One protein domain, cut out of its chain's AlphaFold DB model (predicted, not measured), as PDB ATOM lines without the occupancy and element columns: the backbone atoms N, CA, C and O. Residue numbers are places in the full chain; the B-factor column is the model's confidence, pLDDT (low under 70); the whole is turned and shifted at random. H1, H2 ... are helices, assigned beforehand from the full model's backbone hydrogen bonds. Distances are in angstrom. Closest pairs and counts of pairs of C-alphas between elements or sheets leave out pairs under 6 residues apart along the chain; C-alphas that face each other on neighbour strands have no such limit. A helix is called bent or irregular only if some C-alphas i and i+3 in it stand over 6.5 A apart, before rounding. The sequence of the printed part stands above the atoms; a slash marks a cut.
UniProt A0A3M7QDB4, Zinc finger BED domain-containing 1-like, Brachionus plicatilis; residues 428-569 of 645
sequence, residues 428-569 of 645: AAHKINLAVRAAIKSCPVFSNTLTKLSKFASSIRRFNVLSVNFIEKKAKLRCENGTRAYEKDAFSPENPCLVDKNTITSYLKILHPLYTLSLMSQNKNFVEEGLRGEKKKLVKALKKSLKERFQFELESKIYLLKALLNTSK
ATOM      1  N   ALA A 428      22.529 -13.510 -15.150       88.88
ATOM      2  CA  ALA A 428      21.744 -12.461 -14.500       88.88
ATOM      3  C   ALA A 428      20.258 -12.834 -14.360       88.88
ATOM      4  O   ALA A 428      19.654 -12.559 -13.327       88.88
ATOM      5  N   ALA A 429      19.673 -13.500 -15.363       86.69
ATOM      6  CA  ALA A 429      18.277 -13.934 -15.310       86.69
ATOM      7  C   ALA A 429      18.045 -14.944 -14.174       86.69
ATOM      8  O   ALA A 429      17.093 -14.809 -13.406       86.69
ATOM      9  N   HIS A 430      18.960 -15.904 -14.016       86.62
ATOM     10  CA  HIS A 430      18.913 -16.865 -12.919       86.62
ATOM     11  C   HIS A 430      19.082 -16.172 -11.557       86.62
ATOM     12  O   HIS A 430      18.271 -16.387 -10.657       86.62
ATOM     13  N   LYS A 431      20.051 -15.254 -11.418       89.19
ATOM     14  CA  LYS A 431      20.243 -14.466 -10.184       89.19
ATOM     15  C   LYS A 431      19.017 -13.636  -9.799       89.19
ATOM     16  O   LYS A 431      18.642 -13.625  -8.628       89.19
ATOM     17  N   ILE A 432      18.368 -12.971 -10.760       88.44
ATOM     18  CA  ILE A 432      17.117 -12.229 -10.520       88.44
ATOM     19  C   ILE A 432      16.031 -13.183 -10.020       88.44
ATOM     20  O   ILE A 432      15.361 -12.876  -9.035       88.44
ATOM     21  N   ASN A 433      15.880 -14.351 -10.649       87.62
ATOM     22  CA  ASN A 433      14.902 -15.351 -10.219       87.62
ATOM     23  C   ASN A 433      15.167 -15.830  -8.784       87.62
ATOM     24  O   ASN A 433      14.231 -15.901  -7.986       87.62
ATOM     25  N   LEU A 434      16.425 -16.100  -8.424       88.19
ATOM     26  CA  LEU A 434      16.804 -16.466  -7.055       88.19
ATOM     27  C   LEU A 434      16.530 -15.333  -6.056       88.19
ATOM     28  O   LEU A 434      15.986 -15.586  -4.983       88.19
ATOM     29  N   ALA A 435      16.846 -14.084  -6.412       91.25
ATOM     30  CA  ALA A 435      16.570 -12.919  -5.571       91.25
ATOM     31  C   ALA A 435      15.063 -12.725  -5.337       91.25
ATOM     32  O   ALA A 435      14.640 -12.475  -4.208       91.25
ATOM     33  N   VAL A 436      14.241 -12.899  -6.378       91.75
ATOM     34  CA  VAL A 436      12.776 -12.866  -6.266       91.75
ATOM     35  C   VAL A 436      12.281 -13.961  -5.328       91.75
ATOM     36  O   VAL A 436      11.499 -13.673  -4.424       91.75
ATOM     37  N   ARG A 437      12.754 -15.203  -5.492       90.69
ATOM     38  CA  ARG A 437      12.375 -16.322  -4.615       90.69
ATOM     39  C   ARG A 437      12.746 -16.050  -3.153       90.69
ATOM     40  O   ARG A 437      11.904 -16.238  -2.279       90.69
ATOM     41  N   ALA A 438      13.953 -15.553  -2.886       93.19
ATOM     42  CA  ALA A 438      14.397 -15.202  -1.534       93.19
ATOM     43  C   ALA A 438      13.544 -14.082  -0.905       93.19
ATOM     44  O   ALA A 438      13.130 -14.169   0.255       93.19
ATOM     45  N   ALA A 439      13.201 -13.056  -1.684       94.69
ATOM     46  CA  ALA A 439      12.343 -11.968  -1.222       94.69
ATOM     47  C   ALA A 439      10.904 -12.423  -0.932       94.69
ATOM     48  O   ALA A 439      10.281 -11.957   0.019       94.69
ATOM     49  N   ILE A 440      10.377 -13.355  -1.730       93.44
ATOM     50  CA  ILE A 440       9.066 -13.967  -1.497       93.44
ATOM     51  C   ILE A 440       9.079 -14.784  -0.203       93.44
ATOM     52  O   ILE A 440       8.186 -14.607   0.625       93.44
ATOM     53  N   LYS A 441      10.101 -15.632  -0.001       92.62
ATOM     54  CA  LYS A 441      10.256 -16.447   1.217       92.62
ATOM     55  C   LYS A 441      10.324 -15.582   2.482       92.62
ATOM     56  O   LYS A 441       9.701 -15.911   3.482       92.62
ATOM     57  N   SER A 442      11.001 -14.434   2.419       95.12
ATOM     58  CA  SER A 442      11.080 -13.482   3.541       95.12
ATOM     59  C   SER A 442       9.808 -12.646   3.767       95.12
ATOM     60  O   SER A 442       9.760 -11.850   4.705       95.12
ATOM     61  N   CYS A 443       8.762 -12.827   2.951       96.31
ATOM     62  CA  CYS A 443       7.465 -12.164   3.092       96.31
ATOM     63  C   CYS A 443       6.347 -13.195   3.349       96.31
ATOM     64  O   CYS A 443       5.650 -13.583   2.403       96.31
ATOM     65  N   PRO A 444       6.104 -13.608   4.612       95.25
ATOM     66  CA  PRO A 444       5.187 -14.703   4.948       95.25
ATOM     67  C   PRO A 444       3.772 -14.534   4.388       95.25
ATOM     68  O   PRO A 444       3.174 -15.493   3.915       95.25
ATOM     69  N   VAL A 445       3.237 -13.308   4.369       95.50
ATOM     70  CA  VAL A 445       1.886 -13.044   3.844       95.50
ATOM     71  C   VAL A 445       1.801 -13.321   2.343       95.50
ATOM     72  O   VAL A 445       0.824 -13.912   1.872       95.50
ATOM     73  N   PHE A 446       2.821 -12.924   1.577       93.88
ATOM     74  CA  PHE A 446       2.850 -13.208   0.146       93.88
ATOM     75  C   PHE A 446       3.158 -14.684  -0.125       93.88
ATOM     76  O   PHE A 446       2.496 -15.281  -0.972       93.88
ATOM     77  N   SER A 447       4.061 -15.293   0.648       93.56
ATOM     78  CA  SER A 447       4.328 -16.736   0.603       93.56
ATOM     79  C   SER A 447       3.046 -17.555   0.820       93.56
ATOM     80  O   SER A 447       2.652 -18.333  -0.045       93.56
ATOM     81  N   ASN A 448       2.284 -17.259   1.879       94.81
ATOM     82  CA  ASN A 448       0.992 -17.895   2.161       94.81
ATOM     83  C   ASN A 448      -0.028 -17.690   1.031       94.81
ATOM     84  O   ASN A 448      -0.837 -18.574   0.739       94.81
ATOM     85  N   THR A 449      -0.003 -16.521   0.388       94.31
ATOM     86  CA  THR A 449      -0.847 -16.235  -0.779       94.31
ATOM     87  C   THR A 449      -0.470 -17.137  -1.957       94.31
ATOM     88  O   THR A 449      -1.357 -17.711  -2.587       94.31
ATOM     89  N   LEU A 450       0.825 -17.313  -2.232       92.38
ATOM     90  CA  LEU A 450       1.304 -18.215  -3.280       92.38
ATOM     91  C   LEU A 450       0.971 -19.674  -2.972       92.38
ATOM     92  O   LEU A 450       0.500 -20.359  -3.868       92.38
ATOM     93  N   THR A 451       1.095 -20.130  -1.724       92.62
ATOM     94  CA  THR A 451       0.687 -21.491  -1.331       92.62
ATOM     95  C   THR A 451      -0.794 -21.742  -1.619       92.62
ATOM     96  O   THR A 451      -1.153 -22.788  -2.160       92.62
ATOM     97  N   LYS A 452      -1.672 -20.771  -1.326       94.44
ATOM     98  CA  LYS A 452      -3.103 -20.856  -1.674       94.44
ATOM     99  C   LYS A 452      -3.321 -20.921  -3.188       94.44
ATOM    100  O   LYS A 452      -4.132 -21.722  -3.646       94.44
ATOM    101  N   LEU A 453      -2.590 -20.113  -3.958       91.12
ATOM    102  CA  LEU A 453      -2.654 -20.126  -5.424       91.12
ATOM    103  C   LEU A 453      -2.129 -21.437  -6.018       91.12
ATOM    104  O   LEU A 453      -2.726 -21.943  -6.964       91.12
ATOM    105  N   SER A 454      -1.068 -22.015  -5.456       89.12
ATOM    106  CA  SER A 454      -0.534 -23.315  -5.868       89.12
ATOM    107  C   SER A 454      -1.541 -24.431  -5.601       89.12
ATOM    108  O   SER A 454      -1.839 -25.197  -6.511       89.12
ATOM    109  N   LYS A 455      -2.156 -24.470  -4.409       90.94
ATOM    110  CA  LYS A 455      -3.232 -25.429  -4.090       90.94
ATOM    111  C   LYS A 455      -4.416 -25.302  -5.053       90.94
ATOM    112  O   LYS A 455      -4.941 -26.310  -5.521       90.94
ATOM    113  N   PHE A 456      -4.802 -24.068  -5.383       88.56
ATOM    114  CA  PHE A 456      -5.843 -23.793  -6.372       88.56
ATOM    115  C   PHE A 456      -5.455 -24.288  -7.775       88.56
ATOM    116  O   PHE A 456      -6.231 -24.992  -8.416       88.56
ATOM    117  N   ALA A 457      -4.232 -24.004  -8.231       83.12
ATOM    118  CA  ALA A 457      -3.726 -24.483  -9.515       83.12
ATOM    119  C   ALA A 457      -3.671 -26.020  -9.583       83.12
ATOM    120  O   ALA A 457      -4.080 -26.600 -10.589       83.12
ATOM    121  N   SER A 458      -3.227 -26.691  -8.516       83.88
ATOM    122  CA  SER A 458      -3.230 -28.158  -8.423       83.88
ATOM    123  C   SER A 458      -4.646 -28.733  -8.411       83.88
ATOM    124  O   SER A 458      -4.896 -29.768  -9.021       83.88
ATOM    125  N   SER A 459      -5.603 -28.061  -7.763       85.50
ATOM    126  CA  SER A 459      -7.018 -28.434  -7.846       85.50
ATOM    127  C   SER A 459      -7.529 -28.350  -9.288       85.50
ATOM    128  O   SER A 459      -8.068 -29.336  -9.778       85.50
ATOM    129  N   ILE A 460      -7.261 -27.251 -10.007       79.94
ATOM    130  CA  ILE A 460      -7.628 -27.105 -11.429       79.94
ATOM    131  C   ILE A 460      -7.022 -28.216 -12.292       79.94
ATOM    132  O   ILE A 460      -7.721 -28.776 -13.133       79.94
ATOM    133  N   ARG A 461      -5.743 -28.557 -12.091       78.00
ATOM    134  CA  ARG A 461      -5.073 -29.617 -12.866       78.00
ATOM    135  C   ARG A 461      -5.719 -30.990 -12.680       78.00
ATOM    136  O   ARG A 461      -5.734 -31.761 -13.632       78.00
ATOM    137  N   ARG A 462      -6.276 -31.271 -11.497       82.19
ATOM    138  CA  ARG A 462      -7.004 -32.519 -11.209       82.19
ATOM    139  C   ARG A 462      -8.388 -32.581 -11.865       82.19
ATOM    140  O   ARG A 462      -8.924 -33.666 -12.053       82.19
ATOM    141  N   PHE A 463      -8.975 -31.448 -12.248       78.06
ATOM    142  CA  PHE A 463     -10.257 -31.430 -12.952       78.06
ATOM    143  C   PHE A 463     -10.054 -31.658 -14.456       78.06
ATOM    144  O   PHE A 463      -9.742 -30.715 -15.170       78.06
ATOM    145  N   ASN A 464     -10.300 -32.873 -14.961       62.91
ATOM    146  CA  ASN A 464     -10.068 -33.271 -16.366       62.91
ATOM    147  C   ASN A 464     -10.614 -32.300 -17.438       62.91
ATOM    148  O   ASN A 464      -9.985 -32.096 -18.472       62.91
ATOM    149  N   VAL A 465     -11.769 -31.668 -17.212       64.62
ATOM    150  CA  VAL A 465     -12.376 -30.726 -18.179       64.62
ATOM    151  C   VAL A 465     -11.710 -29.345 -18.135       64.62
ATOM    152  O   VAL A 465     -11.546 -28.675 -19.160       64.62
ATOM    153  N   LEU A 466     -11.308 -28.906 -16.943       55.09
ATOM    154  CA  LEU A 466     -10.630 -27.628 -16.749       55.09
ATOM    155  C   LEU A 466      -9.138 -27.741 -17.049       55.09
ATOM    156  O   LEU A 466      -8.565 -26.771 -17.525       55.09
ATOM    157  N   SER A 467      -8.523 -28.904 -16.837       56.00
ATOM    158  CA  SER A 467      -7.118 -29.161 -17.136       56.00
ATOM    159  C   SER A 467      -6.865 -29.115 -18.637       56.00
ATOM    160  O   SER A 467      -5.935 -28.431 -19.048       56.00
ATOM    161  N   VAL A 468      -7.739 -29.703 -19.463       58.12
ATOM    162  CA  VAL A 468      -7.665 -29.586 -20.928       58.12
ATOM    163  C   VAL A 468      -7.762 -28.121 -21.356       58.12
ATOM    164  O   VAL A 468      -6.868 -27.645 -22.041       58.12
ATOM    165  N   ASN A 469      -8.736 -27.352 -20.857       57.59
ATOM    166  CA  ASN A 469      -8.832 -25.919 -21.169       57.59
ATOM    167  C   ASN A 469      -7.633 -25.104 -20.649       57.59
ATOM    168  O   ASN A 469      -7.134 -24.226 -21.346       57.59
ATOM    169  N   PHE A 470      -7.143 -25.390 -19.444       56.81
ATOM    170  CA  PHE A 470      -6.012 -24.701 -18.818       56.81
ATOM    171  C   PHE A 470      -4.679 -25.013 -19.525       56.81
ATOM    172  O   PHE A 470      -3.803 -24.147 -19.622       56.81
ATOM    173  N   ILE A 471      -4.533 -26.237 -20.049       56.38
ATOM    174  CA  ILE A 471      -3.379 -26.714 -20.823       56.38
ATOM    175  C   ILE A 471      -3.451 -26.224 -22.277       56.38
ATOM    176  O   ILE A 471      -2.455 -25.694 -22.772       56.38
ATOM    177  N   GLU A 472      -4.598 -26.353 -22.950       53.12
ATOM    178  CA  GLU A 472      -4.828 -25.926 -24.343       53.12
ATOM    179  C   GLU A 472      -4.703 -24.412 -24.487       53.12
ATOM    180  O   GLU A 472      -4.018 -23.913 -25.383       53.12
ATOM    181  N   LYS A 473      -5.303 -23.661 -23.561       54.72
ATOM    182  CA  LYS A 473      -5.296 -22.204 -23.619       54.72
ATOM    183  C   LYS A 473      -4.072 -21.566 -22.983       54.72
ATOM    184  O   LYS A 473      -4.047 -20.342 -22.932       54.72
ATOM    185  N   LYS A 474      -3.089 -22.369 -22.517       48.41
ATOM    186  CA  LYS A 474      -1.894 -21.977 -21.737       48.41
ATOM    187  C   LYS A 474      -2.014 -20.535 -21.278       48.41
ATOM    188  O   LYS A 474      -1.660 -19.656 -22.068       48.41
ATOM    189  N   ALA A 475      -2.432 -20.297 -20.033       45.59
ATOM    190  CA  ALA A 475      -2.329 -18.993 -19.375       45.59
ATOM    191  C   ALA A 475      -0.845 -18.574 -19.275       45.59
ATOM    192  O   ALA A 475      -0.234 -18.486 -18.213       45.59
ATOM    193  N   LYS A 476      -0.211 -18.359 -20.427       44.97
ATOM    194  CA  LYS A 476       1.069 -17.736 -20.602       44.97
ATOM    195  C   LYS A 476       0.777 -16.322 -20.165       44.97
ATOM    196  O   LYS A 476       0.104 -15.573 -20.873       44.97
ATOM    197  N   LEU A 477       1.333 -15.949 -19.023       42.59
ATOM    198  CA  LEU A 477       1.744 -14.580 -18.758       42.59
ATOM    199  C   LEU A 477       2.707 -14.148 -19.884       42.59
ATOM    200  O   LEU A 477       3.912 -14.033 -19.704       42.59
ATOM    201  N   ARG A 478       2.179 -13.933 -21.094       41.72
ATOM    202  CA  ARG A 478       2.771 -13.066 -22.103       41.72
ATOM    203  C   ARG A 478       2.462 -11.662 -21.599       41.72
ATOM    204  O   ARG A 478       1.485 -11.040 -22.006       41.72
ATOM    205  N   CYS A 479       3.265 -11.199 -20.641       45.00
ATOM    206  CA  CYS A 479       3.125  -9.886 -20.003       45.00
ATOM    207  C   CYS A 479       3.281  -8.708 -20.982       45.00
ATOM    208  O   CYS A 479       3.109  -7.565 -20.575       45.00
ATOM    209  N   GLU A 480       3.555  -8.966 -22.266       42.28
ATOM    210  CA  GLU A 480       3.556  -7.961 -23.334       42.28
ATOM    211  C   GLU A 480       2.240  -7.160 -23.382       42.28
ATOM    212  O   GLU A 480       2.261  -5.991 -23.745       42.28
ATOM    213  N   ASN A 481       1.123  -7.744 -22.919       35.06
ATOM    214  CA  ASN A 481      -0.133  -7.044 -22.650       35.06
ATOM    215  C   ASN A 481      -0.629  -7.425 -21.246       35.06
ATOM    216  O   ASN A 481      -1.326  -8.432 -21.103       35.06
ATOM    217  N   GLY A 482      -0.281  -6.647 -20.212       36.62
ATOM    218  CA  GLY A 482      -0.559  -6.882 -18.777       36.62
ATOM    219  C   GLY A 482      -2.025  -7.096 -18.339       36.62
ATOM    220  O   GLY A 482      -2.328  -7.021 -17.152       36.62
ATOM    221  N   THR A 483      -2.936  -7.385 -19.265       34.53
ATOM    222  CA  THR A 483      -4.375  -7.594 -19.061       34.53
ATOM    223  C   THR A 483      -4.887  -8.967 -19.521       34.53
ATOM    224  O   THR A 483      -6.045  -9.274 -19.260       34.53
ATOM    225  N   ARG A 484      -4.071  -9.821 -20.167       37.50
ATOM    226  CA  ARG A 484      -4.540 -11.111 -20.740       37.50
ATOM    227  C   ARG A 484      -4.126 -12.383 -19.984       37.50
ATOM    228  O   ARG A 484      -4.370 -13.473 -20.475       37.50
ATOM    229  N   ALA A 485      -3.544 -12.266 -18.789       40.72
ATOM    230  CA  ALA A 485      -3.268 -13.425 -17.925       40.72
ATOM    231  C   ALA A 485      -4.512 -13.945 -17.176       40.72
ATOM    232  O   ALA A 485      -4.463 -14.991 -16.540       40.72
ATOM    233  N   TYR A 486      -5.624 -13.212 -17.256       48.88
ATOM    234  CA  TYR A 486      -6.919 -13.637 -16.750       48.88
ATOM    235  C   TYR A 486      -7.760 -14.097 -17.931       48.88
ATOM    236  O   TYR A 486      -8.510 -13.312 -18.511       48.88
ATOM    237  N   GLU A 487      -7.617 -15.359 -18.316       52.12
ATOM    238  CA  GLU A 487      -8.681 -15.971 -19.100       52.12
ATOM    239  C   GLU A 487      -9.956 -15.984 -18.261       52.12
ATOM    240  O   GLU A 487      -9.911 -16.229 -17.053       52.12
ATOM    241  N   LYS A 488     -11.077 -15.637 -18.901       53.50
ATOM    242  CA  LYS A 488     -12.348 -15.285 -18.251       53.50
ATOM    243  C   LYS A 488     -12.931 -16.385 -17.351       53.50
ATOM    244  O   LYS A 488     -13.769 -16.062 -16.520       53.50
ATOM    245  N   ASP A 489     -12.416 -17.611 -17.434       60.50
ATOM    246  CA  ASP A 489     -13.025 -18.785 -16.806       60.50
ATOM    247  C   ASP A 489     -12.144 -19.435 -15.721       60.50
ATOM    248  O   ASP A 489     -12.622 -20.280 -14.973       60.50
ATOM    249  N   ALA A 490     -10.870 -19.039 -15.575       63.56
ATOM    250  CA  ALA A 490      -9.972 -19.643 -14.574       63.56
ATOM    251  C   ALA A 490     -10.330 -19.267 -13.122       63.56
ATOM    252  O   ALA A 490      -9.908 -19.935 -12.184       63.56
ATOM    253  N   PHE A 491     -11.096 -18.188 -12.948       74.06
ATOM    254  CA  PHE A 491     -11.630 -17.704 -11.674       74.06
ATOM    255  C   PHE A 491     -13.161 -17.624 -11.758       74.06
ATOM    256  O   PHE A 491     -13.749 -16.583 -11.452       74.06
ATOM    257  N   SER A 492     -13.800 -18.675 -12.278       78.56
ATOM    258  CA  SER A 492     -15.258 -18.729 -12.379       78.56
ATOM    259  C   SER A 492     -15.902 -18.834 -10.987       78.56
ATOM    260  O   SER A 492     -15.271 -19.322 -10.045       78.56
ATOM    261  N   PRO A 493     -17.172 -18.418 -10.829       81.06
ATOM    262  CA  PRO A 493     -17.928 -18.658  -9.596       81.06
ATOM    263  C   PRO A 493     -18.017 -20.145  -9.218       81.06
ATOM    264  O   PRO A 493     -18.155 -20.475  -8.047       81.06
ATOM    265  N   GLU A 494     -17.916 -21.031 -10.212       82.44
ATOM    266  CA  GLU A 494     -17.933 -22.491 -10.058       82.44
ATOM    267  C   GLU A 494     -16.619 -23.036  -9.476       82.44
ATOM    268  O   GLU A 494     -16.601 -24.133  -8.925       82.44
ATOM    269  N   ASN A 495     -15.525 -22.271  -9.565       80.62
ATOM    270  CA  ASN A 495     -14.233 -22.621  -8.986       80.62
ATOM    271  C   ASN A 495     -13.581 -21.392  -8.320       80.62
ATOM    272  O   ASN A 495     -12.645 -20.793  -8.869       80.62
ATOM    273  N   PRO A 496     -14.092 -20.962  -7.151       85.56
ATOM    274  CA  PRO A 496     -13.652 -19.731  -6.517       85.56
ATOM    275  C   PRO A 496     -12.225 -19.871  -5.980       85.56
ATOM    276  O   PRO A 496     -11.916 -20.733  -5.156       85.56
ATOM    277  N   CYS A 497     -11.339 -18.971  -6.403       88.12
ATOM    278  CA  CYS A 497     -10.010 -18.880  -5.816       88.12
ATOM    279  C   CYS A 497     -10.087 -18.258  -4.415       88.12
ATOM    280  O   CYS A 497     -10.685 -17.201  -4.225       88.12
ATOM    281  N   LEU A 498      -9.395 -18.864  -3.446       92.25
ATOM    282  CA  LEU A 498      -9.283 -18.354  -2.069       92.25
ATOM    283  C   LEU A 498      -8.513 -17.026  -1.958       92.25
ATOM    284  O   LEU A 498      -8.395 -16.464  -0.867       92.25
ATOM    285  N   VAL A 499      -7.924 -16.555  -3.057       93.25
ATOM    286  CA  VAL A 499      -7.173 -15.306  -3.124       93.25
ATOM    287  C   VAL A 499      -7.901 -14.344  -4.047       93.25
ATOM    288  O   VAL A 499      -8.118 -14.626  -5.223       93.25
ATOM    289  N   ASP A 500      -8.221 -13.171  -3.509       91.94
ATOM    290  CA  ASP A 500      -8.863 -12.109  -4.267       91.94
ATOM    291  C   ASP A 500      -8.011 -11.656  -5.472       91.94
ATOM    292  O   ASP A 500      -6.790 -11.467  -5.393       91.94
ATOM    293  N   LYS A 501      -8.684 -11.412  -6.597       87.38
ATOM    294  CA  LYS A 501      -8.064 -11.012  -7.865       87.38
ATOM    295  C   LYS A 501      -7.282  -9.702  -7.755       87.38
ATOM    296  O   LYS A 501      -6.239  -9.554  -8.407       87.38
ATOM    297  N   ASN A 502      -7.742  -8.743  -6.949       89.81
ATOM    298  CA  ASN A 502      -7.023  -7.481  -6.758       89.81
ATOM    299  C   ASN A 502      -5.729  -7.709  -5.975       89.81
ATOM    300  O   ASN A 502      -4.702  -7.103  -6.296       89.81
ATOM    301  N   THR A 503      -5.748  -8.635  -5.015       91.81
ATOM    302  CA  THR A 503      -4.546  -9.074  -4.295       91.81
ATOM    303  C   THR A 503      -3.514  -9.654  -5.263       91.81
ATOM    304  O   THR A 503      -2.394  -9.135  -5.319       91.81
ATOM    305  N   ILE A 504      -3.896 -10.620  -6.108       90.44
ATOM    306  CA  ILE A 504      -3.010 -11.219  -7.132       90.44
ATOM    307  C   ILE A 504      -2.451 -10.137  -8.066       90.44
ATOM    308  O   ILE A 504      -1.236  -9.996  -8.220       90.44
ATOM    309  N   THR A 505      -3.336  -9.318  -8.642       88.12
ATOM    310  CA  THR A 505      -2.972  -8.240  -9.576       88.12
ATOM    311  C   THR A 505      -1.982  -7.264  -8.951       88.12
ATOM    312  O   THR A 505      -1.047  -6.807  -9.608       88.12
ATOM    313  N   SER A 506      -2.162  -6.942  -7.672       90.75
ATOM    314  CA  SER A 506      -1.290  -6.001  -6.982       90.75
ATOM    315  C   SER A 506       0.122  -6.540  -6.741       90.75
ATOM    316  O   SER A 506       1.073  -5.775  -6.878       90.75
ATOM    317  N   TYR A 507       0.285  -7.837  -6.464       92.25
ATOM    318  CA  TYR A 507       1.608  -8.463  -6.391       92.25
ATOM    319  C   TYR A 507       2.250  -8.610  -7.773       92.25
ATOM    320  O   TYR A 507       3.438  -8.332  -7.926       92.25
ATOM    321  N   LEU A 508       1.470  -8.948  -8.807       89.12
ATOM    322  CA  LEU A 508       1.972  -8.995 -10.184       89.12
ATOM    323  C   LEU A 508       2.512  -7.636 -10.645       89.12
ATOM    324  O   LEU A 508       3.564  -7.593 -11.274       89.12
ATOM    325  N   LYS A 509       1.862  -6.521 -10.280       88.12
ATOM    326  CA  LYS A 509       2.380  -5.168 -10.558       88.12
ATOM    327  C   LYS A 509       3.756  -4.918  -9.928       88.12
ATOM    328  O   LYS A 509       4.573  -4.243 -10.545       88.12
ATOM    329  N   ILE A 510       4.023  -5.476  -8.744       89.56
ATOM    330  CA  ILE A 510       5.320  -5.358  -8.052       89.56
ATOM    331  C   ILE A 510       6.393  -6.228  -8.721       89.56
ATOM    332  O   ILE A 510       7.540  -5.805  -8.834       89.56
ATOM    333  N   LEU A 511       6.033  -7.431  -9.179       89.44
ATOM    334  CA  LEU A 511       6.973  -8.372  -9.806       89.44
ATOM    335  C   LEU A 511       7.226  -8.084 -11.295       89.44
ATOM    336  O   LEU A 511       8.277  -8.444 -11.825       89.44
ATOM    337  N   HIS A 512       6.294  -7.418 -11.978       85.62
ATOM    338  CA  HIS A 512       6.368  -7.141 -13.413       85.62
ATOM    339  C   HIS A 512       7.648  -6.394 -13.850       85.62
ATOM    340  O   HIS A 512       8.231  -6.776 -14.869       85.62
ATOM    341  N   PRO A 513       8.149  -5.377 -13.118       84.38
ATOM    342  CA  PRO A 513       9.440  -4.763 -13.427       84.38
ATOM    343  C   PRO A 513      10.611  -5.753 -13.415       84.38
ATOM    344  O   PRO A 513      11.484  -5.639 -14.265       84.38
ATOM    345  N   LEU A 514      10.624  -6.750 -12.524       83.44
ATOM    346  CA  LEU A 514      11.708  -7.744 -12.442       83.44
ATOM    347  C   LEU A 514      11.643  -8.769 -13.561       83.44
ATOM    348  O   LEU A 514      12.674  -9.166 -14.092       83.44
ATOM    349  N   TYR A 515      10.430  -9.141 -13.957       79.62
ATOM    350  CA  TYR A 515      10.219  -9.907 -15.178       79.62
ATOM    351  C   TYR A 515      10.691  -9.127 -16.413       79.62
ATOM    352  O   TYR A 515      11.363  -9.665 -17.286       79.62
ATOM    353  N   THR A 516      10.394  -7.826 -16.471       77.75
ATOM    354  CA  THR A 516      10.900  -6.967 -17.551       77.75
ATOM    355  C   THR A 516      12.424  -6.894 -17.505       77.75
ATOM    356  O   THR A 516      13.052  -7.015 -18.545       77.75
ATOM    357  N   LEU A 517      13.020  -6.775 -16.314       77.00
ATOM    358  CA  LEU A 517      14.468  -6.725 -16.114       77.00
ATOM    359  C   LEU A 517      15.166  -8.027 -16.538       77.00
ATOM    360  O   LEU A 517      16.260  -7.967 -17.101       77.00
ATOM    361  N   SER A 518      14.542  -9.187 -16.299       71.75
ATOM    362  CA  SER A 518      15.080 -10.479 -16.739       71.75
ATOM    363  C   SER A 518      14.995 -10.666 -18.258       71.75
ATOM    364  O   SER A 518      15.872 -11.310 -18.830       71.75
ATOM    365  N   LEU A 519      13.995 -10.069 -18.920       66.56
ATOM    366  CA  LEU A 519      13.838 -10.103 -20.381       66.56
ATOM    367  C   LEU A 519      14.652  -9.038 -21.124       66.56
ATOM    368  O   LEU A 519      15.146  -9.269 -22.226       66.56
ATOM    369  N   MET A 520      14.715  -7.836 -20.568       61.25
ATOM    370  CA  MET A 520      15.262  -6.640 -21.184       61.25
ATOM    371  C   MET A 520      15.955  -5.857 -20.082       61.25
ATOM    372  O   MET A 520      15.316  -5.158 -19.303       61.25
ATOM    373  N   SER A 521      17.276  -5.968 -20.002       51.06
ATOM    374  CA  SER A 521      18.106  -5.327 -18.974       51.06
ATOM    375  C   SER A 521      18.145  -3.785 -19.067       51.06
ATOM    376  O   SER A 521      19.159  -3.166 -18.741       51.06
ATOM    377  N   GLN A 522      17.085  -3.134 -19.557       39.75
ATOM    378  CA  GLN A 522      16.991  -1.693 -19.745       39.75
ATOM    379  C   GLN A 522      15.584  -1.161 -19.424       39.75
ATOM    380  O   GLN A 522      14.590  -1.574 -20.014       39.75
ATOM    381  N   ASN A 523      15.574  -0.165 -18.535       43.00
ATOM    382  CA  ASN A 523      14.538   0.838 -18.285       43.00
ATOM    383  C   ASN A 523      13.195   0.377 -17.705       43.00
ATOM    384  O   ASN A 523      12.246   0.097 -18.435       43.00
ATOM    385  N   LYS A 524      13.094   0.485 -16.371       49.53
ATOM    386  CA  LYS A 524      12.000   1.185 -15.667       49.53
ATOM    387  C   LYS A 524      12.363   1.414 -14.196       49.53
ATOM    388  O   LYS A 524      12.880   0.514 -13.538       49.53
ATOM    389  N   ASN A 525      12.057   2.605 -13.687       55.31
ATOM    390  CA  ASN A 525      12.143   2.907 -12.260       55.31
ATOM    391  C   ASN A 525      11.120   2.050 -11.500       55.31
ATOM    392  O   ASN A 525       9.964   1.932 -11.913       55.31
ATOM    393  N   PHE A 526      11.544   1.447 -10.389       61.22
ATOM    394  CA  PHE A 526      10.625   0.848  -9.425       61.22
ATOM    395  C   PHE A 526       9.793   1.972  -8.803       61.22
ATOM    396  O   PHE A 526      10.314   2.761  -8.020       61.22
ATOM    397  N   VAL A 527       8.514   2.072  -9.165       61.09
ATOM    398  CA  VAL A 527       7.613   3.056  -8.552       61.09
ATOM    399  C   VAL A 527       7.246   2.551  -7.156       61.09
ATOM    400  O   VAL A 527       6.496   1.587  -7.016       61.09
ATOM    401  N   GLU A 528       7.821   3.166  -6.121       66.88
ATOM    402  CA  GLU A 528       7.533   2.847  -4.711       66.88
ATOM    403  C   GLU A 528       6.344   3.634  -4.142       66.88
ATOM    404  O   GLU A 528       5.826   3.292  -3.074       66.88
ATOM    405  N   GLU A 529       5.908   4.684  -4.838       77.19
ATOM    406  CA  GLU A 529       4.868   5.588  -4.359       77.19
ATOM    407  C   GLU A 529       3.530   4.861  -4.160       77.19
ATOM    408  O   GLU A 529       3.041   4.127  -5.020       77.19
ATOM    409  N   GLY A 530       2.940   5.045  -2.977       81.56
ATOM    410  CA  GLY A 530       1.635   4.483  -2.620       81.56
ATOM    411  C   GLY A 530       1.640   3.049  -2.072       81.56
ATOM    412  O   GLY A 530       0.587   2.569  -1.647       81.56
ATOM    413  N   LEU A 531       2.784   2.354  -2.005       86.69
ATOM    414  CA  LEU A 531       2.837   1.010  -1.413       86.69
ATOM    415  C   LEU A 531       2.819   1.069   0.127       86.69
ATOM    416  O   LEU A 531       3.673   1.688   0.762       86.69
ATOM    417  N   ARG A 532       1.860   0.370   0.750       90.31
ATOM    418  CA  ARG A 532       1.727   0.235   2.215       90.31
ATOM    419  C   ARG A 532       1.763  -1.234   2.654       90.31
ATOM    420  O   ARG A 532       1.523  -2.138   1.852       90.31
ATOM    421  N   GLY A 533       2.077  -1.460   3.931       93.31
ATOM    422  CA  GLY A 533       2.047  -2.781   4.571       93.31
ATOM    423  C   GLY A 533       2.983  -3.809   3.924       93.31
ATOM    424  O   GLY A 533       4.133  -3.508   3.600       93.31
ATOM    425  N   GLU A 534       2.470  -5.021   3.714       91.00
ATOM    426  CA  GLU A 534       3.212  -6.184   3.198       91.00
ATOM    427  C   GLU A 534       3.817  -5.968   1.806       91.00
ATOM    428  O   GLU A 534       4.903  -6.452   1.508       91.00
ATOM    429  N   LYS A 535       3.180  -5.150   0.965       91.94
ATOM    430  CA  LYS A 535       3.706  -4.812  -0.366       91.94
ATOM    431  C   LYS A 535       4.999  -4.003  -0.282       91.94
ATOM    432  O   LYS A 535       5.938  -4.254  -1.031       91.94
ATOM    433  N   LYS A 536       5.066  -3.059   0.664       93.06
ATOM    434  CA  LYS A 536       6.281  -2.277   0.931       93.06
ATOM    435  C   LYS A 536       7.382  -3.165   1.516       93.06
ATOM    436  O   LYS A 536       8.545  -2.986   1.162       93.06
ATOM    437  N   LYS A 537       7.024  -4.132   2.372       94.88
ATOM    438  CA  LYS A 537       7.971  -5.141   2.878       94.88
ATOM    439  C   LYS A 537       8.544  -5.986   1.738       94.88
ATOM    440  O   LYS A 537       9.761  -6.098   1.655       94.88
ATOM    441  N   LEU A 538       7.704  -6.459   0.812       93.69
ATOM    442  CA  LEU A 538       8.146  -7.209  -0.366       93.69
ATOM    443  C   LEU A 538       9.116  -6.410  -1.237       93.69
ATOM    444  O   LEU A 538      10.159  -6.932  -1.610       93.69
ATOM    445  N   VAL A 539       8.833  -5.138  -1.526       93.44
ATOM    446  CA  VAL A 539       9.764  -4.299  -2.306       93.44
ATOM    447  C   VAL A 539      11.101  -4.112  -1.585       93.44
ATOM    448  O   VAL A 539      12.153  -4.230  -2.214       93.44
ATOM    449  N   LYS A 540      11.086  -3.879  -0.266       94.19
ATOM    450  CA  LYS A 540      12.319  -3.801   0.534       94.19
ATOM    451  C   LYS A 540      13.105  -5.114   0.495       94.19
ATOM    452  O   LYS A 540      14.317  -5.077   0.298       94.19
ATOM    453  N   ALA A 541      12.423  -6.250   0.639       95.00
ATOM    454  CA  ALA A 541      13.029  -7.574   0.551       95.00
ATOM    455  C   ALA A 541      13.630  -7.825  -0.841       95.00
ATOM    456  O   ALA A 541      14.776  -8.246  -0.937       95.00
ATOM    457  N   LEU A 542      12.919  -7.467  -1.915       93.56
ATOM    458  CA  LEU A 542      13.410  -7.572  -3.293       93.56
ATOM    459  C   LEU A 542      14.674  -6.740  -3.509       93.56
ATOM    460  O   LEU A 542      15.653  -7.256  -4.042       93.56
ATOM    461  N   LYS A 543      14.685  -5.477  -3.066       93.31
ATOM    462  CA  LYS A 543      15.871  -4.611  -3.144       93.31
ATOM    463  C   LYS A 543      17.056  -5.207  -2.384       93.31
ATOM    464  O   LYS A 543      18.157  -5.244  -2.927       93.31
ATOM    465  N   LYS A 544      16.822  -5.688  -1.157       95.50
ATOM    466  CA  LYS A 544      17.844  -6.334  -0.323       95.50
ATOM    467  C   LYS A 544      18.417  -7.575  -1.018       95.50
ATOM    468  O   LYS A 544      19.615  -7.615  -1.267       95.50
ATOM    469  N   SER A 545      17.566  -8.517  -1.423       93.94
ATOM    470  CA  SER A 545      17.998  -9.763  -2.069       93.94
ATOM    471  C   SER A 545      18.674  -9.538  -3.422       93.94
ATOM    472  O   SER A 545      19.605 -10.265  -3.760       93.94
ATOM    473  N   LEU A 546      18.250  -8.538  -4.204       91.94
ATOM    474  CA  LEU A 546      18.939  -8.167  -5.445       91.94
ATOM    475  C   LEU A 546      20.332  -7.610  -5.160       91.94
ATOM    476  O   LEU A 546      21.280  -8.036  -5.813       91.94
ATOM    477  N   LYS A 547      20.466  -6.701  -4.186       93.00
ATOM    478  CA  LYS A 547      21.768  -6.149  -3.794       93.00
ATOM    479  C   LYS A 547      22.718  -7.261  -3.348       93.00
ATOM    480  O   LYS A 547      23.813  -7.357  -3.879       93.00
ATOM    481  N   GLU A 548      22.261  -8.146  -2.466       92.38
ATOM    482  CA  GLU A 548      23.054  -9.279  -1.969       92.38
ATOM    483  C   GLU A 548      23.478 -10.234  -3.097       92.38
ATOM    484  O   GLU A 548      24.645 -10.599  -3.202       92.38
ATOM    485  N   ARG A 549      22.561 -10.619  -3.998       90.75
ATOM    486  CA  ARG A 549      22.864 -11.576  -5.083       90.75
ATOM    487  C   ARG A 549      23.760 -11.004  -6.182       90.75
ATOM    488  O   ARG A 549      24.452 -11.773  -6.856       90.75
ATOM    489  N   PHE A 550      23.723  -9.690  -6.380       91.62
ATOM    490  CA  PHE A 550      24.555  -8.977  -7.348       91.62
ATOM    491  C   PHE A 550      25.747  -8.263  -6.701       91.62
ATOM    492  O   PHE A 550      26.404  -7.488  -7.384       91.62
ATOM    493  N   GLN A 551      26.049  -8.515  -5.421       91.31
ATOM    494  CA  GLN A 551      27.114  -7.807  -4.704       91.31
ATOM    495  C   GLN A 551      28.452  -7.897  -5.450       91.31
ATOM    496  O   GLN A 551      29.067  -6.873  -5.725       91.31
ATOM    497  N   PHE A 552      28.818  -9.098  -5.910       88.31
ATOM    498  CA  PHE A 552      30.008  -9.302  -6.736       88.31
ATOM    499  C   PHE A 552      29.993  -8.448  -8.011       88.31
ATOM    500  O   PHE A 552      30.978  -7.793  -8.316       88.31
ATOM    501  N   GLU A 553      28.902  -8.428  -8.783       88.44
ATOM    502  CA  GLU A 553      28.821  -7.614 -10.003       88.44
ATOM    503  C   GLU A 553      28.815  -6.107  -9.720       88.44
ATOM    504  O   GLU A 553      29.251  -5.329 -10.565       88.44
ATOM    505  N   LEU A 554      28.307  -5.691  -8.560       87.56
ATOM    506  CA  LEU A 554      28.301  -4.294  -8.132       87.56
ATOM    507  C   LEU A 554      29.691  -3.820  -7.685       87.56
ATOM    508  O   LEU A 554      29.988  -2.637  -7.825       87.56
ATOM    509  N   GLU A 555      30.529  -4.724  -7.179       87.69
ATOM    510  CA  GLU A 555      31.885  -4.426  -6.694       87.69
ATOM    511  C   GLU A 555      32.985  -4.793  -7.702       87.69
ATOM    512  O   GLU A 555      34.099  -4.277  -7.633       87.69
ATOM    513  N   SER A 556      32.696  -5.669  -8.667       84.19
ATOM    514  CA  SER A 556      33.680  -6.148  -9.636       84.19
ATOM    515  C   SER A 556      34.068  -5.050 -10.623       84.19
ATOM    516  O   SER A 556      33.236  -4.537 -11.381       84.19
ATOM    517  N   LYS A 557      35.378  -4.779 -10.697       84.88
ATOM    518  CA  LYS A 557      35.988  -3.846 -11.656       84.88
ATOM    519  C   LYS A 557      35.537  -4.120 -13.095       84.88
ATOM    520  O   LYS A 557      35.263  -3.181 -13.830       84.88
ATOM    521  N   ILE A 558      35.399  -5.388 -13.493       82.12
ATOM    522  CA  ILE A 558      35.009  -5.782 -14.861       82.12
ATOM    523  C   ILE A 558      33.581  -5.326 -15.177       82.12
ATOM    524  O   ILE A 558      33.306  -4.798 -16.256       82.12
ATOM    525  N   TYR A 559      32.652  -5.532 -14.245       84.75
ATOM    526  CA  TYR A 559      31.255  -5.146 -14.431       84.75
ATOM    527  C   TYR A 559      31.068  -3.630 -14.345       84.75
ATOM    528  O   TYR A 559      30.296  -3.072 -15.130       84.75
ATOM    529  N   LEU A 560      31.819  -2.963 -13.466       84.81
ATOM    530  CA  LEU A 560      31.872  -1.505 -13.388       84.81
ATOM    531  C   LEU A 560      32.449  -0.896 -14.671       84.81
ATOM    532  O   LEU A 560      31.820  -0.022 -15.265       84.81
ATOM    533  N   LEU A 561      33.571  -1.418 -15.173       83.00
ATOM    534  CA  LEU A 561      34.162  -1.008 -16.447       83.00
ATOM    535  C   LEU A 561      33.181  -1.226 -17.601       83.00
ATOM    536  O   LEU A 561      32.976  -0.334 -18.415       83.00
ATOM    537  N   LYS A 562      32.498  -2.373 -17.646       83.38
ATOM    538  CA  LYS A 562      31.446  -2.631 -18.640       83.38
ATOM    539  C   LYS A 562      30.304  -1.612 -18.558       83.38
ATOM    540  O   LYS A 562      29.743  -1.249 -19.593       83.38
ATOM    541  N   ALA A 563      29.929  -1.175 -17.356       82.50
ATOM    542  CA  ALA A 563      28.922  -0.137 -17.173       82.50
ATOM    543  C   ALA A 563      29.421   1.234 -17.664       82.50
ATOM    544  O   ALA A 563      28.658   1.931 -18.330       82.50
ATOM    545  N   LEU A 564      30.690   1.574 -17.409       81.38
ATOM    546  CA  LEU A 564      31.341   2.802 -17.885       81.38
ATOM    547  C   LEU A 564      31.488   2.831 -19.414       81.38
ATOM    548  O   LEU A 564      31.128   3.816 -20.053       81.38
ATOM    549  N   LEU A 565      31.933   1.726 -20.020       80.56
ATOM    550  CA  LEU A 565      32.075   1.585 -21.476       80.56
ATOM    551  C   LEU A 565      30.734   1.665 -22.218       80.56
ATOM    552  O   LEU A 565      30.700   1.880 -23.429       80.56
ATOM    553  N   ASN A 566      29.611   1.531 -21.512       76.62
ATOM    554  CA  ASN A 566      28.295   1.823 -22.059       76.62
ATOM    555  C   ASN A 566      28.031   3.341 -22.054       76.62
ATOM    556  O   ASN A 566      27.105   3.831 -21.402       76.62
ATOM    557  N   THR A 567      28.856   4.081 -22.802       63.25
ATOM    558  CA  THR A 567      28.917   5.554 -22.842       63.25
ATOM    559  C   THR A 567      27.594   6.221 -23.214       63.25
ATOM    560  O   THR A 567      27.334   7.339 -22.777       63.25
ATOM    561  N   SER A 568      26.697   5.511 -23.910       63.19
ATOM    562  CA  SER A 568      25.319   5.963 -24.176       63.19
ATOM    563  C   SER A 568      24.526   6.323 -22.909       63.19
ATOM    564  O   SER A 568      23.537   7.045 -22.988       63.19
ATOM    565  N   LYS A 569      24.958   5.839 -21.735       54.16
ATOM    566  CA  LYS A 569      24.347   6.133 -20.433       54.16
ATOM    567  C   LYS A 569      25.079   7.199 -19.616       54.16
ATOM    568  O   LYS A 569      24.505   7.674 -18.641       54.16
TER     569      LYS A 569
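AT A GLANCE: This is residues 428 to 569 of the 645 residues of the protein "Zinc finger BED domain-containing 1-like" of Brachionus plicatilis (UniProt A0A3M7QDB4). A loose bundle of three helices, H1, H4 and H5, makes the middle of an elongated model, with H4 touching the other two through a part of its length. From one end of the bundle H2 leads off about perpendicular to H1, with H3 at its far end, and a long loop, residues 473 to 500, runs back from H3 to H4; from the other end H6 and H7 make an arm, of which residues 555 to 562 and 564 to 569 stick out free. The printed part has 142 residues with seven named helices, H1 to H7 in chain order, and no named strand: all helix. The whole is loose, with a radius of gyration of the C-alphas of 18.0 A, and spans 56 by 32 by 26 A.

HOW THE PARTS SIT: H4, residues 501 to 519, has a kink of 42 degrees near residue 511 and is only just irregular, C-alphas 510 and 513 being 6.8 A apart. With its residues 514 to 519 it touches residues 428 to 432 of H1, residues 428 to 441, at a shallow tilt of 27 degrees, opposite ways; the closest C-alphas, of Ala 429 and Ser 518, are 4.9 A apart. H1 is the hub, and it touches H5, residues 534 to 549, at a steep tilt of 42 degrees, opposite ways, closest at the C-alphas of Ala 439 and Ala 541, 4.8 A. H4 and H5 only just touch, with 3 pairs of C-alphas within 8 A, the closest Ile 510 and Val 539 at 7.3 A, at a shallow tilt of 19 degrees, the same way. H2, residues 444 to 462, and H1 touch only at the corner, and only just, with 3 pairs of C-alphas within 8 A, the closest Ile 440 and Ser 447 at 5.9 A; they are about perpendicular at 76 degrees. H2 and H4 are near each other, with 8 pairs of C-alphas within 10 A. H3, residues 464 to 472, touches H2 only at the corner, closest at the C-alphas of Arg 461 and Ser 467, 4.8 A. H6, residues 551 to 555, and H5 meet only through their link. H7, residues 557 to 565, and H6 touch only at the corner, and only just, with 3 pairs of C-alphas within 8 A, the closest Glu 553 and Tyr 559 at 5.6 A. Every O i to N i+4 pair is within hydrogen-bond range in H1, H2, H5, H6 and H7, against 4 of 5 in H3 and 12 of 15 in H4.

IN THESE COORDINATES: H1 begins at C-alpha 428, (21.744, -12.461, -14.500), and is 19.9 A long. H2 is 27.0 A, H4 25.2 A and H5 22.0 A; H3, H6 and H7 are shorter. H7 ends at C-alpha 565, (32.075, 1.585, -21.476).

THE WHOLE: The C-alphas of Glu 494 and Lys 557, the two farthest apart, are 57.1 A apart. The printed part has no cut; the links H3 to H4 and H4 to H5 are long, with 28 and 14 residues. Mean pLDDT of the printed part is 78.0; residues 464 to 490, 519 to 528 and 567 to 569 are under 70.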